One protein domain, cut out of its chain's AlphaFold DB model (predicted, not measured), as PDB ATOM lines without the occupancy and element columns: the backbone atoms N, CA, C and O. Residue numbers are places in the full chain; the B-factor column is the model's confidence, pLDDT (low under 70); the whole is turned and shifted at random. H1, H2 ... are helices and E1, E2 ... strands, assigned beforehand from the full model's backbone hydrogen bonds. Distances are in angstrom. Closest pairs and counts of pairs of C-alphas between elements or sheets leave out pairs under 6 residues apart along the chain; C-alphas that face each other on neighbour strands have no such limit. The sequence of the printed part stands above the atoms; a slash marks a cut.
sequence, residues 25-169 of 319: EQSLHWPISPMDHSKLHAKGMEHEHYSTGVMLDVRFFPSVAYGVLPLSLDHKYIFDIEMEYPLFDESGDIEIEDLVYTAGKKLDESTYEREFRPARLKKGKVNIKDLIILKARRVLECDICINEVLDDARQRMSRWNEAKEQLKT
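This is residues 25 to 169 of the 319 residues of an uncharacterized protein of Methanolobus zinderi (UniProt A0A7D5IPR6). A small three-stranded sheet, E1, E2 and E5, sits near one end of a long model with H3 across one face; beyond this, the hairpin of E3 and E4 lies alongside H4, with H5 continuing from H4 along the long axis. A long arm in the link between E3 and E4 makes much of the length, with residues 106 to 111 sticking out at its far end, while H1 lies towards the opposite end. The printed part has 145 residues and, in order, E1 H1 E2 H2 E3 E4 H3 E5 H4 H5, five named helices and five named strands of mixed class. The larger sheet, in the order E1, E2, E5, is mixed, and E3 with E4 is antiparallel. The whole is only just extended, close to loose, with a radius of gyration of the C-alphas of 22.2 A and spans of 76 by 36 by 34 A.

E1, residues 25 to 30, begins at C-alpha 25 (267.085, 240.752, 258.099) and is 15.5 A long. H1 is residues 34 to 42. E2, residues 54 to 60, is 19.2 A long, and H2 is residues 62 to 65. E3 is residues 82 to 86 and E4 residues 123 to 127. H3, residues 128 to 139, is 16.7 A long and begins at C-alpha 128 (272.719, 246.028, 244.154). E5 is residues 143 to 145. H4, residues 147 to 158, is 16.1 A long. H5, residues 160 to 169, is 14.3 A long and ends at C-alpha 169 (259.806, 250.910, 216.046).

E1 and E2 are antiparallel neighbours, with N 28 and O 56 at 2.8 A, within hydrogen-bond range. E2 and E5 are parallel, with N 59 and O 144 at 2.9 A. H3 is on this sheet, two layers, helix over sheet, at a height over the sheet of 8.4 A; it runs across the strands, at 77 degrees to E2 on the local plane. H4 only grazes the sheet with residues 147 to 150. H3 and H4 touch, closest at the C-alphas of Leu 131 and Val 149, 6.8 A apart, at a steep tilt of 42 degrees, opposite ways. H2 touches H4 residues 147 to 151 alone, closest at the C-alphas of Ala 65 and Leu 150, 6.2 A. H1 and H3 are close but not clearly touching, with the C-alphas of Asp 36 and Arg 137 at 7.3 A. E3 and E4 form a hairpin, with N 83 and O 126 at 2.8 A. The closest C-alphas of E3 and H4 are those of Tyr 85 and Met 157, 5.5 A. H4 and H5 meet only through their link. In H1, H3, H4 and H5 every O i to N i+4 pair is within hydrogen-bond range; H2 is too short for one.

The C-alphas farthest apart, of Gly 44 and Ser 110, are 76.9 A apart. The printed part has no cut. The links H1 to E2, H2 to E3 and E3 to E4 are long, the last of 36 residues. Mean pLDDT of the printed part is 84.6; residues 49 to 51 and 98 to 114 are under 70.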
ATOM      1  N   GLU A  25     265.833 240.153 257.657       93.44
ATOM      2  CA  GLU A  25     267.085 240.752 258.099       93.44
ATOM      3  C   GLU A  25     268.246 239.871 257.633       93.44
ATOM      4  O   GLU A  25     268.235 238.651 257.814       93.44
ATOM      5  N   GLN A  26     269.234 240.478 256.979       93.25
ATOM      6  CA  GLN A  26     270.423 239.781 256.510       93.25
ATOM      7  C   GLN A  26     271.637 240.695 256.612       93.25
ATOM      8  O   GLN A  26     271.583 241.853 256.205       93.25
ATOM      9  N   SER A  27     272.753 240.158 257.096       91.31
ATOM     10  CA  SER A  27     273.975 240.945 257.209       91.31
ATOM     11  C   SER A  27     274.769 240.964 255.893       91.31
ATOM     12  O   SER A  27     274.865 239.962 255.177       91.31
ATOM     13  N   LEU A  28     275.360 242.113 255.576       91.06
ATOM     14  CA  LEU A  28     276.174 242.370 254.389       91.06
ATOM     15  C   LEU A  28     277.515 242.980 254.805       91.06
ATOM     16  O   LEU A  28     277.561 243.946 255.559       91.06
ATOM     17  N   HIS A  29     278.619 242.474 254.259       90.25
ATOM     18  CA  HIS A  29     279.930 243.074 254.498       90.25
ATOM     19  C   HIS A  29     280.121 244.349 253.661       90.25
ATOM     20  O   HIS A  29     280.138 244.301 252.425       90.25
ATOM     21  N   TRP A  30     280.335 245.475 254.341       88.50
ATOM     22  CA  TRP A  30     280.644 246.773 253.752       88.50
ATOM     23  C   TRP A  30     282.140 247.097 253.899       88.50
ATOM     24  O   TRP A  30     282.606 247.404 254.998       88.50
ATOM     25  N   PRO A  31     282.918 247.082 252.799       87.62
ATOM     26  CA  PRO A  31     284.284 247.588 252.818       87.62
ATOM     27  C   PRO A  31     284.272 249.115 252.999       87.62
ATOM     28  O   PRO A  31     283.845 249.872 252.113       87.62
ATOM     29  N   ILE A  32     284.737 249.572 254.161       84.94
ATOM     30  CA  ILE A  32     284.789 250.992 254.521       84.94
ATOM     31  C   ILE A  32     286.187 251.572 254.315       84.94
ATOM     32  O   ILE A  32     287.201 250.922 254.559       84.94
ATOM     33  N   SER A  33     286.241 252.825 253.864       87.25
ATOM     34  CA  SER A  33     287.493 253.583 253.811       87.25
ATOM     35  C   SER A  33     287.873 254.097 255.212       87.25
ATOM     36  O   SER A  33     286.984 254.268 256.050       87.25
ATOM     37  N   PRO A  34     289.149 254.443 255.483       86.25
ATOM     38  CA  PRO A  34     289.541 255.059 256.758       86.25
ATOM     39  C   PRO A  34     288.765 256.348 257.088       86.25
ATOM     40  O   PRO A  34     288.528 256.670 258.254       86.25
ATOM     41  N   MET A  35     288.339 257.081 256.054       87.12
ATOM     42  CA  MET A  35     287.522 258.284 256.202       87.12
ATOM     43  C   MET A  35     286.087 257.947 256.621       87.12
ATOM     44  O   MET A  35     285.561 258.590 257.526       87.12
ATOM     45  N   ASP A  36     285.458 256.951 255.993       86.31
ATOM     46  CA  ASP A  36     284.116 256.498 256.384       86.31
ATOM     47  C   ASP A  36     284.143 255.920 257.804       86.31
ATOM     48  O   ASP A  36     283.304 256.284 258.619       86.31
ATOM     49  N   HIS A  37     285.177 255.138 258.137       86.88
ATOM     50  CA  HIS A  37     285.422 254.619 259.486       86.88
ATOM     51  C   HIS A  37     285.427 255.736 260.537       86.88
ATOM     52  O   HIS A  37     284.680 255.700 261.513       86.88
ATOM     53  N   SER A  38     286.223 256.782 260.297       87.31
ATOM     54  CA  SER A  38     286.317 257.935 261.196       87.31
ATOM     55  C   SER A  38     284.978 258.664 261.350       87.31
ATOM     56  O   SER A  38     284.658 259.135 262.438       87.31
ATOM     57  N   LYS A  39     284.166 258.740 260.284       88.94
ATOM     58  CA  LYS A  39     282.826 259.350 260.331       88.94
ATOM     59  C   LYS A  39     281.835 258.532 261.159       88.94
ATOM     60  O   LYS A  39     281.018 259.130 261.854       88.94
ATOM     61  N   LEU A  40     281.902 257.199 261.102       86.50
ATOM     62  CA  LEU A  40     281.065 256.326 261.933       86.50
ATOM     63  C   LEU A  40     281.375 256.540 263.425       86.50
ATOM     64  O   LEU A  40     280.457 256.767 264.213       86.50
ATOM     65  N   HIS A  41     282.663 256.592 263.787       87.12
ATOM     66  CA  HIS A  41     283.111 256.906 265.154       87.12
ATOM     67  C   HIS A  41     282.710 258.312 265.600       87.12
ATOM     68  O   HIS A  41     282.237 258.494 266.717       87.12
ATOM     69  N   ALA A  42     282.826 259.312 264.721       89.31
ATOM     70  CA  ALA A  42     282.389 260.678 265.020       89.31
ATOM     71  C   ALA A  42     280.875 260.776 265.294       89.31
ATOM     72  O   ALA A  42     280.440 261.669 266.018       89.31
ATOM     73  N   LYS A  43     280.077 259.852 264.744       87.75
ATOM     74  CA  LYS A  43     278.644 259.702 265.037       87.75
ATOM     75  C   LYS A  43     278.350 258.884 266.304       87.75
ATOM     76  O   LYS A  43     277.184 258.746 266.658       87.75
ATOM     77  N   GLY A  44     279.372 258.355 266.978       85.81
ATOM     78  CA  GLY A  44     279.220 257.520 268.170       85.81
ATOM     79  C   GLY A  44     278.680 256.119 267.879       85.81
ATOM     80  O   GLY A  44     278.111 255.499 268.770       85.81
ATOM     81  N   MET A  45     278.815 255.625 266.644       82.25
ATOM     82  CA  MET A  45     278.380 254.273 266.299       82.25
ATOM     83  C   MET A  45     279.491 253.268 266.568       82.25
ATOM     84  O   MET A  45     280.477 253.198 265.828       82.25
ATOM     85  N   GLU A  46     279.303 252.462 267.607       80.56
ATOM     86  CA  GLU A  46     280.148 251.303 267.867       80.56
ATOM     87  C   GLU A  46     279.910 250.231 266.801       80.56
ATOM     88  O   GLU A  46     278.779 249.937 266.419       80.56
ATOM     89  N   HIS A  47     280.995 249.668 266.289       80.06
ATOM     90  CA  HIS A  47     280.966 248.597 265.304       80.06
ATOM     91  C   HIS A  47     282.210 247.725 265.467       80.06
ATOM     92  O   HIS A  47     283.236 248.178 265.975       80.06
ATOM     93  N   GLU A  48     282.129 246.464 265.045       75.88
ATOM     94  CA  GLU A  48     283.271 245.553 265.121       75.88
ATOM     95  C   GLU A  48     284.379 245.998 264.156       75.88
ATOM     96  O   GLU A  48     284.156 246.184 262.958       75.88
ATOM     97  N   HIS A  49     285.591 246.171 264.687       66.50
ATOM     98  CA  HIS A  49     286.769 246.528 263.901       66.50
ATOM     99  C   HIS A  49     287.308 245.283 263.186       66.50
ATOM    100  O   HIS A  49     288.304 244.692 263.608       66.50
ATOM    101  N   TYR A  50     286.675 244.875 262.087       63.12
ATOM    102  CA  TYR A  50     287.333 243.956 261.165       63.12
ATOM    103  C   TYR A  50     288.359 244.736 260.351       63.12
ATOM    104  O   TYR A  50     288.093 245.844 259.884       63.12
ATOM    105  N   SER A  51     289.537 244.150 260.135       62.94
ATOM    106  CA  SER A  51     290.660 244.785 259.429       62.94
ATOM    107  C   SER A  51     290.338 245.265 258.003       62.94
ATOM    108  O   SER A  51     291.175 245.912 257.378       62.94
ATOM    109  N   THR A  52     289.155 244.943 257.468       70.69
ATOM    110  CA  THR A  52     288.752 245.195 256.080       70.69
ATOM    111  C   THR A  52     287.341 245.775 255.894       70.69
ATOM    112  O   THR A  52     286.969 246.036 254.748       70.69
ATOM    113  N   GLY A  53     286.533 245.978 256.945       83.88
ATOM    114  CA  GLY A  53     285.147 246.433 256.763       83.88
ATOM    115  C   GLY A  53     284.253 246.395 258.004       83.88
ATOM    116  O   GLY A  53     284.705 246.078 259.098       83.88
ATOM    117  N   VAL A  54     282.973 246.725 257.803       87.88
ATOM    118  CA  VAL A  54     281.905 246.710 258.819       87.88
ATOM    119  C   VAL A  54     280.755 245.831 258.338       87.88
ATOM    120  O   VAL A  54     280.480 245.765 257.139       87.88
ATOM    121  N   MET A  55     280.084 245.150 259.264       89.81
ATOM    122  CA  MET A  55     278.862 244.404 258.970       89.81
ATOM    123  C   MET A  55     277.656 245.349 258.997       89.81
ATOM    124  O   MET A  55     277.435 246.051 259.979       89.81
ATOM    125  N   LEU A  56     276.910 245.379 257.896       89.81
ATOM    126  CA  LEU A  56     275.631 246.072 257.775       89.81
ATOM    127  C   LEU A  56     274.499 245.087 258.020       89.81
ATOM    128  O   LEU A  56     274.448 244.075 257.329       89.81
ATOM    129  N   ASP A  57     273.569 245.416 258.902       91.50
ATOM    130  CA  ASP A  57     272.307 244.699 259.033       91.50
ATOM    131  C   ASP A  57     271.280 245.330 258.096       91.50
ATOM    132  O   ASP A  57     270.944 246.514 258.168       91.50
ATOM    133  N   VAL A  58     270.840 244.538 257.124       92.81
ATOM    134  CA  VAL A  58     270.004 244.995 256.021       92.81
ATOM    135  C   VAL A  58     268.603 244.438 256.204       92.81
ATOM    136  O   VAL A  58     268.428 243.218 256.223       92.81
ATOM    137  N   ARG A  59     267.599 245.319 256.283       95.06
ATOM    138  CA  ARG A  59     266.187 244.939 256.421       95.06
ATOM    139  C   ARG A  59     265.363 245.300 255.192       95.06
ATOM    140  O   ARG A  59     265.507 246.388 254.627       95.06
ATOM    141  N   PHE A  60     264.469 244.407 254.779       94.88
ATOM    142  CA  PHE A  60     263.559 244.641 253.652       94.88
ATOM    143  C   PHE A  60     262.349 243.705 253.677       94.88
ATOM    144  O   PHE A  60     262.351 242.684 254.361       94.88
ATOM    145  N   PHE A  61     261.315 244.047 252.909       93.75
ATOM    146  CA  PHE A  61     260.167 243.166 252.696       93.75
ATOM    147  C   PHE A  61     260.435 242.187 251.536       93.75
ATOM    148  O   PHE A  61     260.852 242.632 250.457       93.75
ATOM    149  N   PRO A  62     260.177 240.875 251.703       92.25
ATOM    150  CA  PRO A  62     260.281 239.885 250.625       92.25
ATOM    151  C   PRO A  62     259.532 240.281 249.346       92.25
ATOM    152  O   PRO A  62     260.055 240.103 248.243       92.25
ATOM    153  N   SER A  63     258.346 240.876 249.476       91.69
ATOM    154  CA  SER A  63     257.526 241.378 248.370       91.69
ATOM    155  C   SER A  63     258.224 242.447 247.529       91.69
ATOM    156  O   SER A  63     257.984 242.530 246.323       91.69
ATOM    157  N   VAL A  64     259.127 243.233 248.119       90.00
ATOM    158  CA  VAL A  64     259.930 244.259 247.431       90.00
ATOM    159  C   VAL A  64     261.200 243.654 246.819       90.00
ATOM    160  O   VAL A  64     261.618 244.045 245.731       90.00
ATOM    161  N   ALA A  65     261.777 242.635 247.455       90.31
ATOM    162  CA  ALA A  65     262.918 241.896 246.908       90.31
ATOM    163  C   ALA A  65     262.547 240.985 245.728       90.31
ATOM    164  O   ALA A  65     263.396 240.690 244.882       90.31
ATOM    165  N   TYR A  66     261.288 240.546 245.647       88.94
ATOM    166  CA  TYR A  66     260.815 239.662 244.587       88.94
ATOM    167  C   TYR A  66     261.057 240.258 243.192       88.94
ATOM    168  O   TYR A  66     260.694 241.405 242.909       88.94
ATOM    169  N   GLY A  67     261.682 239.468 242.315       84.88
ATOM    170  CA  GLY A  67     262.041 239.868 240.951       84.88
ATOM    171  C   GLY A  67     263.293 240.747 240.833       84.88
ATOM    172  O   GLY A  67     263.710 241.019 239.713       84.88
ATOM    173  N   VAL A  68     263.897 241.160 241.954       90.06
ATOM    174  CA  VAL A  68     265.125 241.975 241.997       90.06
ATOM    175  C   VAL A  68     266.293 241.159 242.544       90.06
ATOM    176  O   VAL A  68     267.341 241.073 241.908       90.06
ATOM    177  N   LEU A  69     266.107 240.527 243.705       93.00
ATOM    178  CA  LEU A  69     267.131 239.717 244.359       93.00
ATOM    179  C   LEU A  69     266.837 238.224 244.168       93.00
ATOM    180  O   LEU A  69     265.763 237.764 244.567       93.00
ATOM    181  N   PRO A  70     267.770 237.437 243.609       92.94
ATOM    182  CA  PRO A  70     267.625 235.993 243.580       92.94
ATOM    183  C   PRO A  70     267.893 235.396 244.966       92.94
ATOM    184  O   PRO A  70     268.602 235.967 245.800       92.94
ATOM    185  N   LEU A  71     267.345 234.204 245.182       93.19
ATOM    186  CA  LEU A  71     267.628 233.385 246.353       93.19
ATOM    187  C   LEU A  71     268.766 232.407 246.047       93.19
ATOM    188  O   LEU A  71     268.831 231.814 244.972       93.19
ATOM    189  N   SER A  72     269.656 232.233 247.018       91.88
ATOM    190  CA  SER A  72     270.637 231.146 247.050       91.88
ATOM    191  C   SER A  72     269.973 229.804 247.382       91.88
ATOM    192  O   SER A  72     268.812 229.753 247.791       91.88
ATOM    193  N   LEU A  73     270.731 228.708 247.257       90.12
ATOM    194  CA  LEU A  73     270.277 227.363 247.646       90.12
ATOM    195  C   LEU A  73     269.882 227.281 249.130       90.12
ATOM    196  O   LEU A  73     268.958 226.554 249.488       90.12
ATOM    197  N   ASP A  74     270.516 228.096 249.973       91.31
ATOM    198  CA  ASP A  74     270.226 228.193 251.406       91.31
ATOM    199  C   ASP A  74     269.083 229.174 251.717       91.31
ATOM    200  O   ASP A  74     268.917 229.590 252.862       91.31
ATOM    201  N   HIS A  75     268.304 229.578 250.707       87.00
ATOM    202  CA  HIS A  75     267.168 230.500 250.829       87.00
ATOM    203  C   HIS A  75     267.541 231.887 251.387       87.00
ATOM    204  O   HIS A  75     266.699 232.593 251.937       87.00
ATOM    205  N   LYS A  76     268.801 232.308 251.209       91.69
ATOM    206  CA  LYS A  76     269.271 233.673 251.505       91.69
ATOM    207  C   LYS A  76     269.271 234.531 250.251       91.69
ATOM    208  O   LYS A  76     269.628 234.030 249.181       91.69
ATOM    209  N   TYR A  77     268.942 235.811 250.383       92.81
ATOM    210  CA  TYR A  77     268.960 236.747 249.262       92.81
ATOM    211  C   TYR A  77     270.397 237.100 248.870       92.81
ATOM    212  O   TYR A  77     271.253 237.345 249.721       92.81
ATOM    213  N   ILE A  78     270.679 237.126 247.569       93.25
ATOM    214  CA  ILE A  78     272.015 237.439 247.052       93.25
ATOM    215  C   ILE A  78     272.059 238.917 246.666       93.25
ATOM    216  O   ILE A  78     271.445 239.316 245.683       93.25
ATOM    217  N   PHE A  79     272.803 239.725 247.426       93.56
ATOM    218  CA  PHE A  79     272.974 241.154 247.133       93.56
ATOM    219  C   PHE A  79     274.021 241.438 246.055       93.56
ATOM    220  O   PHE A  79     273.957 242.479 245.407       93.56
ATOM    221  N   ASP A  80     274.992 240.540 245.875       93.62
ATOM    222  CA  ASP A  80     276.058 240.693 244.881       93.62
ATOM    223  C   ASP A  80     275.562 240.249 243.500       93.62
ATOM    224  O   ASP A  80     275.909 239.185 242.986       93.62
ATOM    225  N   ILE A  81     274.645 241.045 242.955       93.19
ATOM    226  CA  ILE A  81     274.049 240.847 241.643       93.19
ATOM    227  C   ILE A  81     274.216 242.112 240.812       93.19
ATOM    228  O   ILE A  81     273.832 243.207 241.228       93.19
ATOM    229  N   GLU A  82     274.776 241.939 239.615       94.25
ATOM    230  CA  GLU A  82     274.793 242.966 238.582       94.25
ATOM    231  C   GLU A  82     273.488 242.910 237.787       94.25
ATOM    232  O   GLU A  82     273.091 241.867 237.265       94.25
ATOM    233  N   MET A  83     272.827 244.055 237.686       91.38
ATOM    234  CA  MET A  83     271.576 244.220 236.970       91.38
ATOM    235  C   MET A  83     271.785 245.115 235.757       91.38
ATOM    236  O   MET A  83     272.334 246.214 235.868       91.38
ATOM    237  N   GLU A  84     271.305 244.657 234.603       93.31
ATOM    238  CA  GLU A  84     271.248 245.463 233.387       93.31
ATOM    239  C   GLU A  84     269.911 246.197 233.284       93.31
ATOM    240  O   GLU A  84     268.841 245.622 233.521       93.31
ATOM    241  N   TYR A  85     269.960 247.454 232.852       92.25
ATOM    242  CA  TYR A  85     268.770 248.258 232.594       92.25
ATOM    243  C   TYR A  85     268.913 249.083 231.306       92.25
ATOM    244  O   TYR A  85     270.030 249.450 230.928       92.25
ATOM    245  N   PRO A  86     267.799 249.357 230.607       94.50
ATOM    246  CA  PRO A  86     267.787 250.237 229.444       94.50
ATOM    247  C   PRO A  86     268.187 251.668 229.830       94.50
ATOM    248  O   PRO A  86     267.737 252.178 230.857       94.50
ATOM    249  N   LEU A  87     269.008 252.322 229.006       93.00
ATOM    250  CA  LEU A  87     269.268 253.756 229.138       93.00
ATOM    251  C   LEU A  87     268.270 254.557 228.306       93.00
ATOM    252  O   LEU A  87     267.885 254.140 227.213       93.00
ATOM    253  N   PHE A  88     267.878 255.704 228.847       91.38
ATOM    254  CA  PHE A  88     267.005 256.669 228.198       91.38
ATOM    255  C   PHE A  88     267.635 258.048 228.313       91.38
ATOM    256  O   PHE A  88     268.265 258.345 229.333       91.38
ATOM    257  N   ASP A  89     267.447 258.864 227.287       92.12
ATOM    258  CA  ASP A  89     267.900 260.244 227.265       92.12
ATOM    259  C   ASP A  89     266.984 261.166 228.098       92.12
ATOM    260  O   ASP A  89     266.016 260.736 228.734       92.12
ATOM    261  N   GLU A  90     267.296 262.464 228.100       91.06
ATOM    262  CA  GLU A  90     266.512 263.483 228.811       91.06
ATOM    263  C   GLU A  90     265.081 263.638 228.266       91.06
ATOM    264  O   GLU A  90     264.196 264.105 228.987       91.06
ATOM    265  N   SER A  91     264.838 263.226 227.020       90.00
ATOM    266  CA  SER A  91     263.526 263.259 226.366       90.00
ATOM    267  C   SER A  91     262.667 262.043 226.730       90.00
ATOM    268  O   SER A  91     261.459 262.050 226.493       90.00
ATOM    269  N   GLY A  92     263.268 261.013 227.334       87.81
ATOM    270  CA  GLY A  92     262.620 259.741 227.637       87.81
ATOM    271  C   GLY A  92     262.680 258.728 226.492       87.81
ATOM    272  O   GLY A  92     262.039 257.679 226.594       87.81
ATOM    273  N   ASP A  93     263.459 259.004 225.445       89.75
ATOM    274  CA  ASP A  93     263.706 258.088 224.336       89.75
ATOM    275  C   ASP A  93     264.870 257.149 224.669       89.75
ATOM    276  O   ASP A  93     265.781 257.492 225.425       89.75
ATOM    277  N   ILE A  94     264.844 255.928 224.131       91.31
ATOM    278  CA  ILE A  94     265.939 254.974 224.342       91.31
ATOM    279  C   ILE A  94     267.272 255.485 223.790       91.31
ATOM    280  O   ILE A  94     267.371 255.937 222.650       91.31
ATOM    281  N   GLU A  95     268.343 255.278 224.552       92.12
ATOM    282  CA  GLU A  95     269.689 255.428 224.014       92.12
ATOM    283  C   GLU A  95     270.061 254.197 223.175       92.12
ATOM    284  O   GLU A  95     269.965 253.045 223.618       92.12
ATOM    285  N   ILE A  96     270.533 254.440 221.954       89.06
ATOM    286  CA  ILE A  96     270.973 253.404 221.017       89.06
ATOM    287  C   ILE A  96     272.498 253.412 220.873       89.06
ATOM    288  O   ILE A  96     273.138 254.460 220.894       89.06
ATOM    289  N   GLU A  97     273.092 252.229 220.729       84.44
ATOM    290  CA  GLU A  97     274.473 252.103 220.262       84.44
ATOM    291  C   GLU A  97     274.490 252.290 218.745       84.44
ATOM    292  O   GLU A  97     273.799 251.572 218.014       84.44
ATOM    293  N   ASP A  98     275.251 253.291 218.300       69.06
ATOM    294  CA  ASP A  98     275.177 253.821 216.944       69.06
ATOM    295  C   ASP A  98     275.426 252.783 215.843       69.06
ATOM    296  O   ASP A  98     276.239 251.856 215.946       69.06
ATOM    297  N   LEU A  99     274.720 253.018 214.736       61.44
ATOM    298  CA  LEU A  99     274.818 252.314 213.467       61.44
ATOM    299  C   LEU A  99     276.247 252.387 212.918       61.44
ATOM    300  O   LEU A  99     276.627 253.351 212.253       61.44
ATOM    301  N   VAL A 100     277.023 251.315 213.067       51.50
ATOM    302  CA  VAL A 100     278.116 251.092 212.121       51.50
ATOM    303  C   VAL A 100     277.470 250.586 210.836       51.50
ATOM    304  O   VAL A 100     277.220 249.389 210.676       51.50
ATOM    305  N   TYR A 101     277.212 251.507 209.905       55.69
ATOM    306  CA  TYR A 101     277.234 251.171 208.486       55.69
ATOM    307  C   TYR A 101     278.642 250.655 208.201       55.69
ATOM    308  O   TYR A 101     279.535 251.415 207.831       55.69
ATOM    309  N   THR A 102     278.898 249.371 208.448       47.09
ATOM    310  CA  THR A 102     280.107 248.764 207.916       47.09
ATOM    311  C   THR A 102     279.932 248.855 206.417       47.09
ATOM    312  O   THR A 102     279.040 248.205 205.871       47.09
ATOM    313  N   ALA A 103     280.731 249.710 205.774       46.00
ATOM    314  CA  ALA A 103     280.963 249.615 204.346       46.00
ATOM    315  C   ALA A 103     281.143 248.125 204.052       46.00
ATOM    316  O   ALA A 103     281.971 247.470 204.695       46.00
ATOM    317  N   GLY A 104     280.254 247.584 203.218       46.59
ATOM    318  CA  GLY A 104     280.211 246.162 202.940       46.59
ATOM    319  C   GLY A 104     281.584 245.640 202.566       46.59
ATOM    320  O   GLY A 104     282.450 246.374 202.082       46.59
ATOM    321  N   LYS A 105     281.771 244.344 202.796       44.41
ATOM    322  CA  LYS A 105     282.899 243.593 202.253       44.41
ATOM    323  C   LYS A 105     283.069 243.989 200.779       44.41
ATOM    324  O   LYS A 105     282.119 243.880 200.010       44.41
ATOM    325  N   LYS A 106     284.260 244.458 200.403       40.88
ATOM    326  CA  LYS A 106     284.632 244.689 199.001       40.88
ATOM    327  C   LYS A 106     284.475 243.346 198.270       40.88
ATOM    328  O   LYS A 106     285.272 242.442 198.517       40.88
ATOM    329  N   LEU A 107     283.421 243.185 197.474       49.25
ATOM    330  CA  LEU A 107     283.235 242.006 196.619       49.25
ATOM    331  C   LEU A 107     284.030 242.179 195.312       49.25
ATOM    332  O   LEU A 107     284.615 241.211 194.836       49.25
ATOM    333  N   ASP A 108     284.158 243.419 194.822       48.81
ATOM    334  CA  ASP A 108     285.032 243.858 193.724       48.81
ATOM    335  C   ASP A 108     285.273 245.391 193.775       48.81
ATOM    336  O   ASP A 108     284.827 246.072 194.701       48.81
ATOM    337  N   GLU A 109     286.042 245.952 192.829       48.50
ATOM    338  CA  GLU A 109     286.413 247.383 192.799       48.50
ATOM    339  C   GLU A 109     285.228 248.352 192.614       48.50
ATOM    340  O   GLU A 109     285.394 249.547 192.868       48.50
ATOM    341  N   SER A 110     284.038 247.861 192.253       46.44
ATOM    342  CA  SER A 110     282.880 248.691 191.890       46.44
ATOM    343  C   SER A 110     281.630 248.496 192.753       46.44
ATOM    344  O   SER A 110     280.735 249.340 192.690       46.44
ATOM    345  N   THR A 111     281.550 247.448 193.581       50.50
ATOM    346  CA  THR A 111     280.291 247.068 194.240       50.50
ATOM    347  C   THR A 111     280.450 246.954 195.757       50.50
ATOM    348  O   THR A 111     281.095 246.046 196.281       50.50
ATOM    349  N   TYR A 112     279.830 247.887 196.487       53.22
ATOM    350  CA  TYR A 112     279.643 247.787 197.936       53.22
ATOM    351  C   TYR A 112     278.221 247.302 198.211       53.22
ATOM    352  O   TYR A 112     277.270 248.063 198.032       53.22
ATOM    353  N   GLU A 113     278.062 246.068 198.691       57.44
ATOM    354  CA  GLU A 113     276.787 245.652 199.277       57.44
ATOM    355  C   GLU A 113     276.588 246.403 200.594       57.44
ATOM    356  O   GLU A 113     277.376 246.289 201.534       57.44
ATOM    357  N   ARG A 114     275.549 247.234 200.672       64.38
ATOM    358  CA  ARG A 114     275.174 247.863 201.937       64.38
ATOM    359  C   ARG A 114     274.325 246.870 202.716       64.38
ATOM    360  O   ARG A 114     273.206 246.571 202.327       64.38
ATOM    361  N   GLU A 115     274.833 246.379 203.839       70.75
ATOM    362  CA  GLU A 115     274.030 245.566 204.752       70.75
ATOM    363  C   GLU A 115     273.338 246.453 205.790       70.75
ATOM    364  O   GLU A 115     273.978 247.252 206.481       70.75
ATOM    365  N   PHE A 116     272.025 246.279 205.946       74.50
ATOM    366  CA  PHE A 116     271.301 246.865 207.068       74.50
ATOM    367  C   PHE A 116     271.592 246.070 208.344       74.50
ATOM    368  O   PHE A 116     271.239 244.893 208.447       74.50
ATOM    369  N   ARG A 117     272.184 246.726 209.345       79.88
ATOM    370  CA  ARG A 117     272.335 246.173 210.694       79.88
ATOM    371  C   ARG A 117     271.357 246.865 211.643       79.88
ATOM    372  O   ARG A 117     271.381 248.091 211.712       79.88
ATOM    373  N   PRO A 118     270.507 246.117 212.368       81.75
ATOM    374  CA  PRO A 118     269.600 246.717 213.335       81.75
ATOM    375  C   PRO A 118     270.389 247.354 214.482       81.75
ATOM    376  O   PRO A 118     271.390 246.797 214.945       81.75
ATOM    377  N   ALA A 119     269.905 248.501 214.954       86.88
ATOM    378  CA  ALA A 119     270.425 249.175 216.129       86.88
ATOM    379  C   ALA A 119     270.265 248.297 217.373       86.88
ATOM    380  O   ALA A 119     269.353 247.462 217.470       86.88
ATOM    381  N   ARG A 120     271.162 248.511 218.334       88.25
ATOM    382  CA  ARG A 120     271.141 247.851 219.636       88.25
ATOM    383  C   ARG A 120     270.863 248.874 220.718       88.25
ATOM    384  O   ARG A 120     271.250 250.031 220.613       88.25
ATOM    385  N   LEU A 121     270.190 248.416 221.762       90.75
ATOM    386  CA  LEU A 121     269.939 249.229 222.934       90.75
ATOM    387  C   LEU A 121     271.230 249.409 223.733       90.75
ATOM    388  O   LEU A 121     271.890 248.413 224.050       90.75
ATOM    389  N   LYS A 122     271.530 250.642 224.131       92.75
ATOM    390  CA  LYS A 122     272.572 250.913 225.113       92.75
ATOM    391  C   LYS A 122     272.071 250.555 226.511       92.75
ATOM    392  O   LYS A 122     270.922 250.821 226.875       92.75
ATOM    393  N   LYS A 123     272.930 249.919 227.302       93.31
ATOM    394  CA  LYS A 123     272.562 249.385 228.617       93.31
ATOM    395  C   LYS A 123     273.409 249.994 229.719       93.31
ATOM    396  O   LYS A 123     274.621 250.138 229.573       93.31
ATOM    397  N   GLY A 124     272.764 250.296 230.838       92.69
ATOM    398  CA  GLY A 124     273.423 250.562 232.105       92.69
ATOM    399  C   GLY A 124     273.603 249.269 232.892       92.69
ATOM    400  O   GLY A 124     272.857 248.306 232.703       92.69
ATOM    401  N   LYS A 125     274.591 249.264 233.784       94.00
ATOM    402  CA  LYS A 125     274.853 248.178 234.729       94.00
ATOM    403  C   LYS A 125     274.944 248.753 236.127       94.00
ATOM    404  O   LYS A 125     275.562 249.798 236.323       94.00
ATOM    405  N   VAL A 126     274.324 248.081 237.087       92.12
ATOM    406  CA  VAL A 126     274.409 248.459 238.494       92.12
ATOM    407  C   VAL A 126     274.452 247.220 239.371       92.12
ATOM    408  O   VAL A 126     273.696 246.280 239.146       92.12
ATOM    409  N   ASN A 127     275.337 247.212 240.365       94.44
ATOM    410  CA  ASN A 127     275.376 246.155 241.366       94.44
ATOM    411  C   ASN A 127     274.536 246.568 242.587       94.44
ATOM    412  O   ASN A 127     274.715 247.663 243.128       94.44
ATOM    413  N   ILE A 128     273.609 245.709 243.024       93.38
ATOM    414  CA  ILE A 128     272.719 246.028 244.154       93.38
ATOM    415  C   ILE A 128     273.493 246.212 245.457       93.38
ATOM    416  O   ILE A 128     273.202 247.138 246.215       93.38
ATOM    417  N   LYS A 129     274.520 245.396 245.701       94.12
ATOM    418  CA  LYS A 129     275.409 245.539 246.857       94.12
ATOM    419  C   LYS A 129     276.029 246.933 246.914       94.12
ATOM    420  O   LYS A 129     276.060 247.540 247.984       94.12
ATOM    421  N   ASP A 130     276.456 247.466 245.772       93.25
ATOM    422  CA  ASP A 130     277.052 248.800 245.696       93.25
ATOM    423  C   ASP A 130     276.027 249.904 245.985       93.25
ATOM    424  O   ASP A 130     276.360 250.880 246.660       93.25
ATOM    425  N   LEU A 131     274.770 249.743 245.556       92.19
ATOM    426  CA  LEU A 131     273.690 250.678 245.898       92.19
ATOM    427  C   LEU A 131     273.362 250.666 247.394       92.19
ATOM    428  O   LEU A 131     273.191 251.730 247.993       92.19
ATOM    429  N   ILE A 132     273.309 249.480 248.006       92.62
ATOM    430  CA  ILE A 132     273.088 249.314 249.449       92.62
ATOM    431  C   ILE A 132     274.213 250.004 250.228       92.62
ATOM    432  O   ILE A 132     273.950 250.824 251.110       92.62
ATOM    433  N   ILE A 133     275.468 249.744 249.851       92.00
ATOM    434  CA  ILE A 133     276.652 250.377 250.443       92.00
ATOM    435  C   ILE A 133     276.635 251.898 250.243       92.00
ATOM    436  O   ILE A 133     276.973 252.652 251.156       92.00
ATOM    437  N   LEU A 134     276.240 252.382 249.064       91.00
ATOM    438  CA  LEU A 134     276.132 253.813 248.793       91.00
ATOM    439  C   LEU A 134     275.071 254.473 249.681       91.00
ATOM    440  O   LEU A 134     275.306 255.573 250.186       91.00
ATOM    441  N   LYS A 135     273.930 253.808 249.904       91.50
ATOM    442  CA  LYS A 135     272.911 254.268 250.854       91.50
ATOM    443  C   LYS A 135     273.490 254.322 252.267       91.50
ATOM    444  O   LYS A 135     273.442 255.392 252.869       91.50
ATOM    445  N   ALA A 136     274.123 253.241 252.733       88.62
ATOM    446  CA  ALA A 136     274.779 253.169 254.043       88.62
ATOM    447  C   ALA A 136     275.805 254.296 254.248       88.62
ATOM    448  O   ALA A 136     275.793 254.970 255.273       88.62
ATOM    449  N   ARG A 137     276.635 254.585 253.235       87.94
ATOM    450  CA  ARG A 137     277.595 255.707 253.231       87.94
ATOM    451  C   ARG A 137     276.936 257.069 253.406       87.94
ATOM    452  O   ARG A 137     277.510 257.938 254.055       87.94
ATOM    453  N   ARG A 138     275.773 257.282 252.787       87.69
ATOM    454  CA  ARG A 138     275.057 258.566 252.842       87.69
ATOM    455  C   ARG A 138     274.392 258.783 254.190       87.69
ATOM    456  O   ARG A 138     274.504 259.874 254.740       87.69
ATOM    457  N   VAL A 139     273.711 257.760 254.705       87.75
ATOM    458  CA  VAL A 139     273.032 257.861 256.004       87.75
ATOM    459  C   VAL A 139     274.018 257.747 257.163       87.75
ATOM    460  O   VAL A 139     273.792 258.352 258.207       87.75
ATOM    461  N   LEU A 140     275.160 257.083 256.945       84.25
ATOM    462  CA  LEU A 140     276.113 256.672 257.974       84.25
ATOM    463  C   LEU A 140     275.354 255.966 259.100       84.25
ATOM    464  O   LEU A 140     275.213 256.536 260.179       84.25
ATOM    465  N   GLU A 141     274.824 254.782 258.794       85.00
ATOM    466  CA  GLU A 141     274.107 253.880 259.705       85.00
ATOM    467  C   GLU A 141     274.462 252.431 259.342       85.00
ATOM    468  O   GLU A 141     274.679 252.127 258.164       85.00
ATOM    469  N   CYS A 142     274.538 251.555 260.350       80.75
ATOM    470  CA  CYS A 142     274.831 250.130 260.159       80.75
ATOM    471  C   CYS A 142     273.571 249.257 260.049       80.75
ATOM    472  O   CYS A 142     273.663 248.141 259.556       80.75
ATOM    473  N   ASP A 143     272.416 249.778 260.463       85.38
ATOM    474  CA  ASP A 143     271.099 249.150 260.339       85.38
ATOM    475  C   ASP A 143     270.303 249.921 259.286       85.38
ATOM    476  O   ASP A 143     269.979 251.094 259.483       85.38
ATOM    477  N   ILE A 144     270.058 249.302 258.130       89.94
ATOM    478  CA  ILE A 144     269.494 249.995 256.970       89.94
ATOM    479  C   ILE A 144     268.298 249.263 256.367       89.94
ATOM    480  O   ILE A 144     268.341 248.080 256.034       89.94
ATOM    481  N   CYS A 145     267.231 250.023 256.116       91.12
ATOM    482  CA  CYS A 145     266.103 249.567 255.313       91.12
ATOM    483  C   CYS A 145     266.357 249.834 253.820       91.12
ATOM    484  O   CYS A 145     266.550 250.984 253.403       91.12
ATOM    485  N   ILE A 146     266.334 248.784 252.993       93.00
ATOM    486  CA  ILE A 146     266.695 248.877 251.565       93.00
ATOM    487  C   ILE A 146     265.508 248.804 250.603       93.00
ATOM    488  O   ILE A 146     265.732 248.742 249.399       93.00
ATOM    489  N   ASN A 147     264.266 248.858 251.091       92.31
ATOM    490  CA  ASN A 147     263.079 248.806 250.224       92.31
ATOM    491  C   ASN A 147     263.150 249.835 249.082       92.31
ATOM    492  O   ASN A 147     262.966 249.472 247.931       92.31
ATOM    493  N   GLU A 148     263.553 251.075 249.372       89.69
ATOM    494  CA  GLU A 148     263.727 252.121 248.349       89.69
ATOM    495  C   GLU A 148     264.788 251.776 247.290       89.69
ATOM    496  O   GLU A 148     264.632 252.118 246.123       89.69
ATOM    497  N   VAL A 149     265.876 251.101 247.687       91.25
ATOM    498  CA  VAL A 149     266.938 250.674 246.759       91.25
ATOM    499  C   VAL A 149     266.402 249.595 245.823       91.25
ATOM    500  O   VAL A 149     266.671 249.611 244.624       91.25
ATOM    501  N   LEU A 150     265.627 248.663 246.376       92.94
ATOM    502  CA  LEU A 150     265.014 247.572 245.631       92.94
ATOM    503  C   LEU A 150     263.890 248.069 244.710       92.94
ATOM    504  O   LEU A 150     263.795 247.607 243.574       92.94
ATOM    505  N   ASP A 151     263.097 249.045 245.150       91.75
ATOM    506  CA  ASP A 151     262.077 249.689 244.322       91.75
ATOM    507  C   ASP A 151     262.697 250.478 243.160       91.75
ATOM    508  O   ASP A 151     262.228 250.339 242.029       91.75
ATOM    509  N   ASP A 152     263.780 251.237 243.384       88.75
ATOM    510  CA  ASP A 152     264.508 251.918 242.297       88.75
ATOM    511  C   ASP A 152     265.049 250.904 241.277       88.75
ATOM    512  O   ASP A 152     264.852 251.048 240.069       88.75
ATOM    513  N   ALA A 153     265.663 249.814 241.749       90.06
ATOM    514  CA  ALA A 153     266.151 248.748 240.878       90.06
ATOM    515  C   ALA A 153     265.021 248.100 240.060       90.06
ATOM    516  O   ALA A 153     265.150 247.906 238.848       90.06
ATOM    517  N   ARG A 154     263.879 247.822 240.696       90.50
ATOM    518  CA  ARG A 154     262.684 247.286 240.036       90.50
ATOM    519  C   ARG A 154     262.142 248.240 238.975       90.50
ATOM    520  O   ARG A 154     261.806 247.791 237.879       90.50
ATOM    521  N   GLN A 155     262.064 249.536 239.272       89.38
ATOM    522  CA  GLN A 155     261.613 250.553 238.317       89.38
ATOM    523  C   GLN A 155     262.546 250.640 237.107       89.38
ATOM    524  O   GLN A 155     262.076 250.708 235.973       89.38
ATOM    525  N   ARG A 156     263.866 250.558 237.309       88.25
ATOM    526  CA  ARG A 156     264.832 250.510 236.198       88.25
ATOM    527  C   ARG A 156     264.619 249.286 235.307       88.25
ATOM    528  O   ARG A 156     264.681 249.404 234.084       88.25
ATOM    529  N   MET A 157     264.335 248.122 235.892       85.38
ATOM    530  CA  MET A 157     264.074 246.896 235.129       85.38
ATOM    531  C   MET A 157     262.719 246.889 234.417       85.38
ATOM    532  O   MET A 157     262.601 246.324 233.330       85.38
ATOM    533  N   SER A 158     261.672 247.468 235.004       89.44
ATOM    534  CA  SER A 158     260.316 247.369 234.442       89.44
ATOM    535  C   SER A 158     260.199 248.032 233.063       89.44
ATOM    536  O   SER A 158     259.379 247.620 232.238       89.44
ATOM    537  N   ARG A 159     261.092 248.982 232.765       91.50
ATOM    538  CA  ARG A 159     261.170 249.706 231.488       91.50
ATOM    539  C   ARG A 159     261.748 248.892 230.327       91.50
ATOM    540  O   ARG A 159     261.801 249.380 229.202       91.50
ATOM    541  N   TRP A 160     262.145 247.635 230.541       91.06
ATOM    542  CA  TRP A 160     262.652 246.770 229.467       91.06
ATOM    543  C   TRP A 160     261.646 246.545 228.334       91.06
ATOM    544  O   TRP A 160     262.045 246.469 227.172       91.06
ATOM    545  N   ASN A 161     260.354 246.424 228.648       90.38
ATOM    546  CA  ASN A 161     259.324 246.204 227.629       90.38
ATOM    547  C   ASN A 161     259.099 247.458 226.778       90.38
ATOM    548  O   ASN A 161     259.044 247.361 225.556       90.38
ATOM    549  N   GLU A 162     259.055 248.625 227.424       92.69
ATOM    550  CA  GLU A 162     259.004 249.931 226.762       92.69
ATOM    551  C   GLU A 162     260.205 250.109 225.822       92.69
ATOM    552  O   GLU A 162     260.032 250.358 224.629       92.69
ATOM    553  N   ALA A 163     261.420 249.873 226.327       92.75
ATOM    554  CA  ALA A 163     262.643 250.018 225.547       92.75
ATOM    555  C   ALA A 163     262.693 249.077 224.329       92.75
ATOM    556  O   ALA A 163     263.151 249.463 223.253       92.75
ATOM    557  N   LYS A 164     262.204 247.837 224.472       92.56
ATOM    558  CA  LYS A 164     262.120 246.877 223.360       92.56
ATOM    559  C   LYS A 164     261.153 247.339 222.270       92.56
ATOM    560  O   LYS A 164     261.475 247.184 221.093       92.56
ATOM    561  N   GLU A 165     260.003 247.898 222.640       93.50
ATOM    562  CA  GLU A 165     259.016 248.375 221.666       93.50
ATOM    563  C   GLU A 165     259.509 249.633 220.934       93.50
ATOM    564  O   GLU A 165     259.401 249.719 219.705       93.50
ATOM    565  N   GLN A 166     260.146 250.565 221.656       92.56
ATOM    566  CA  GLN A 166     260.798 251.726 221.043       92.56
ATOM    567  C   GLN A 166     261.910 251.293 220.070       92.56
ATOM    568  O   GLN A 166     261.941 251.748 218.926       92.56
ATOM    569  N   LEU A 167     262.764 250.337 220.462       91.81
ATOM    570  CA  LEU A 167     263.847 249.827 219.609       91.81
ATOM    571  C   LEU A 167     263.317 249.146 218.345       91.81
ATOM    572  O   LEU A 167     263.886 249.291 217.261       91.81
ATOM    573  N   LYS A 168     262.230 248.386 218.474       92.69
ATOM    574  CA  LYS A 168     261.570 247.745 217.337       92.69
ATOM    575  C   LYS A 168     261.045 248.793 216.357       92.69
ATOM    576  O   LYS A 168     261.354 248.711 215.168       92.69
ATOM    577  N   THR A 169     260.339 249.804 216.858       92.06
ATOM    578  CA  THR A 169     259.806 250.910 216.046       92.06
ATOM    579  C   THR A 169     260.926 251.672 215.333       92.06
ATOM    580  O   THR A 169     260.844 251.925 214.130       92.06
TER     581      THR A 169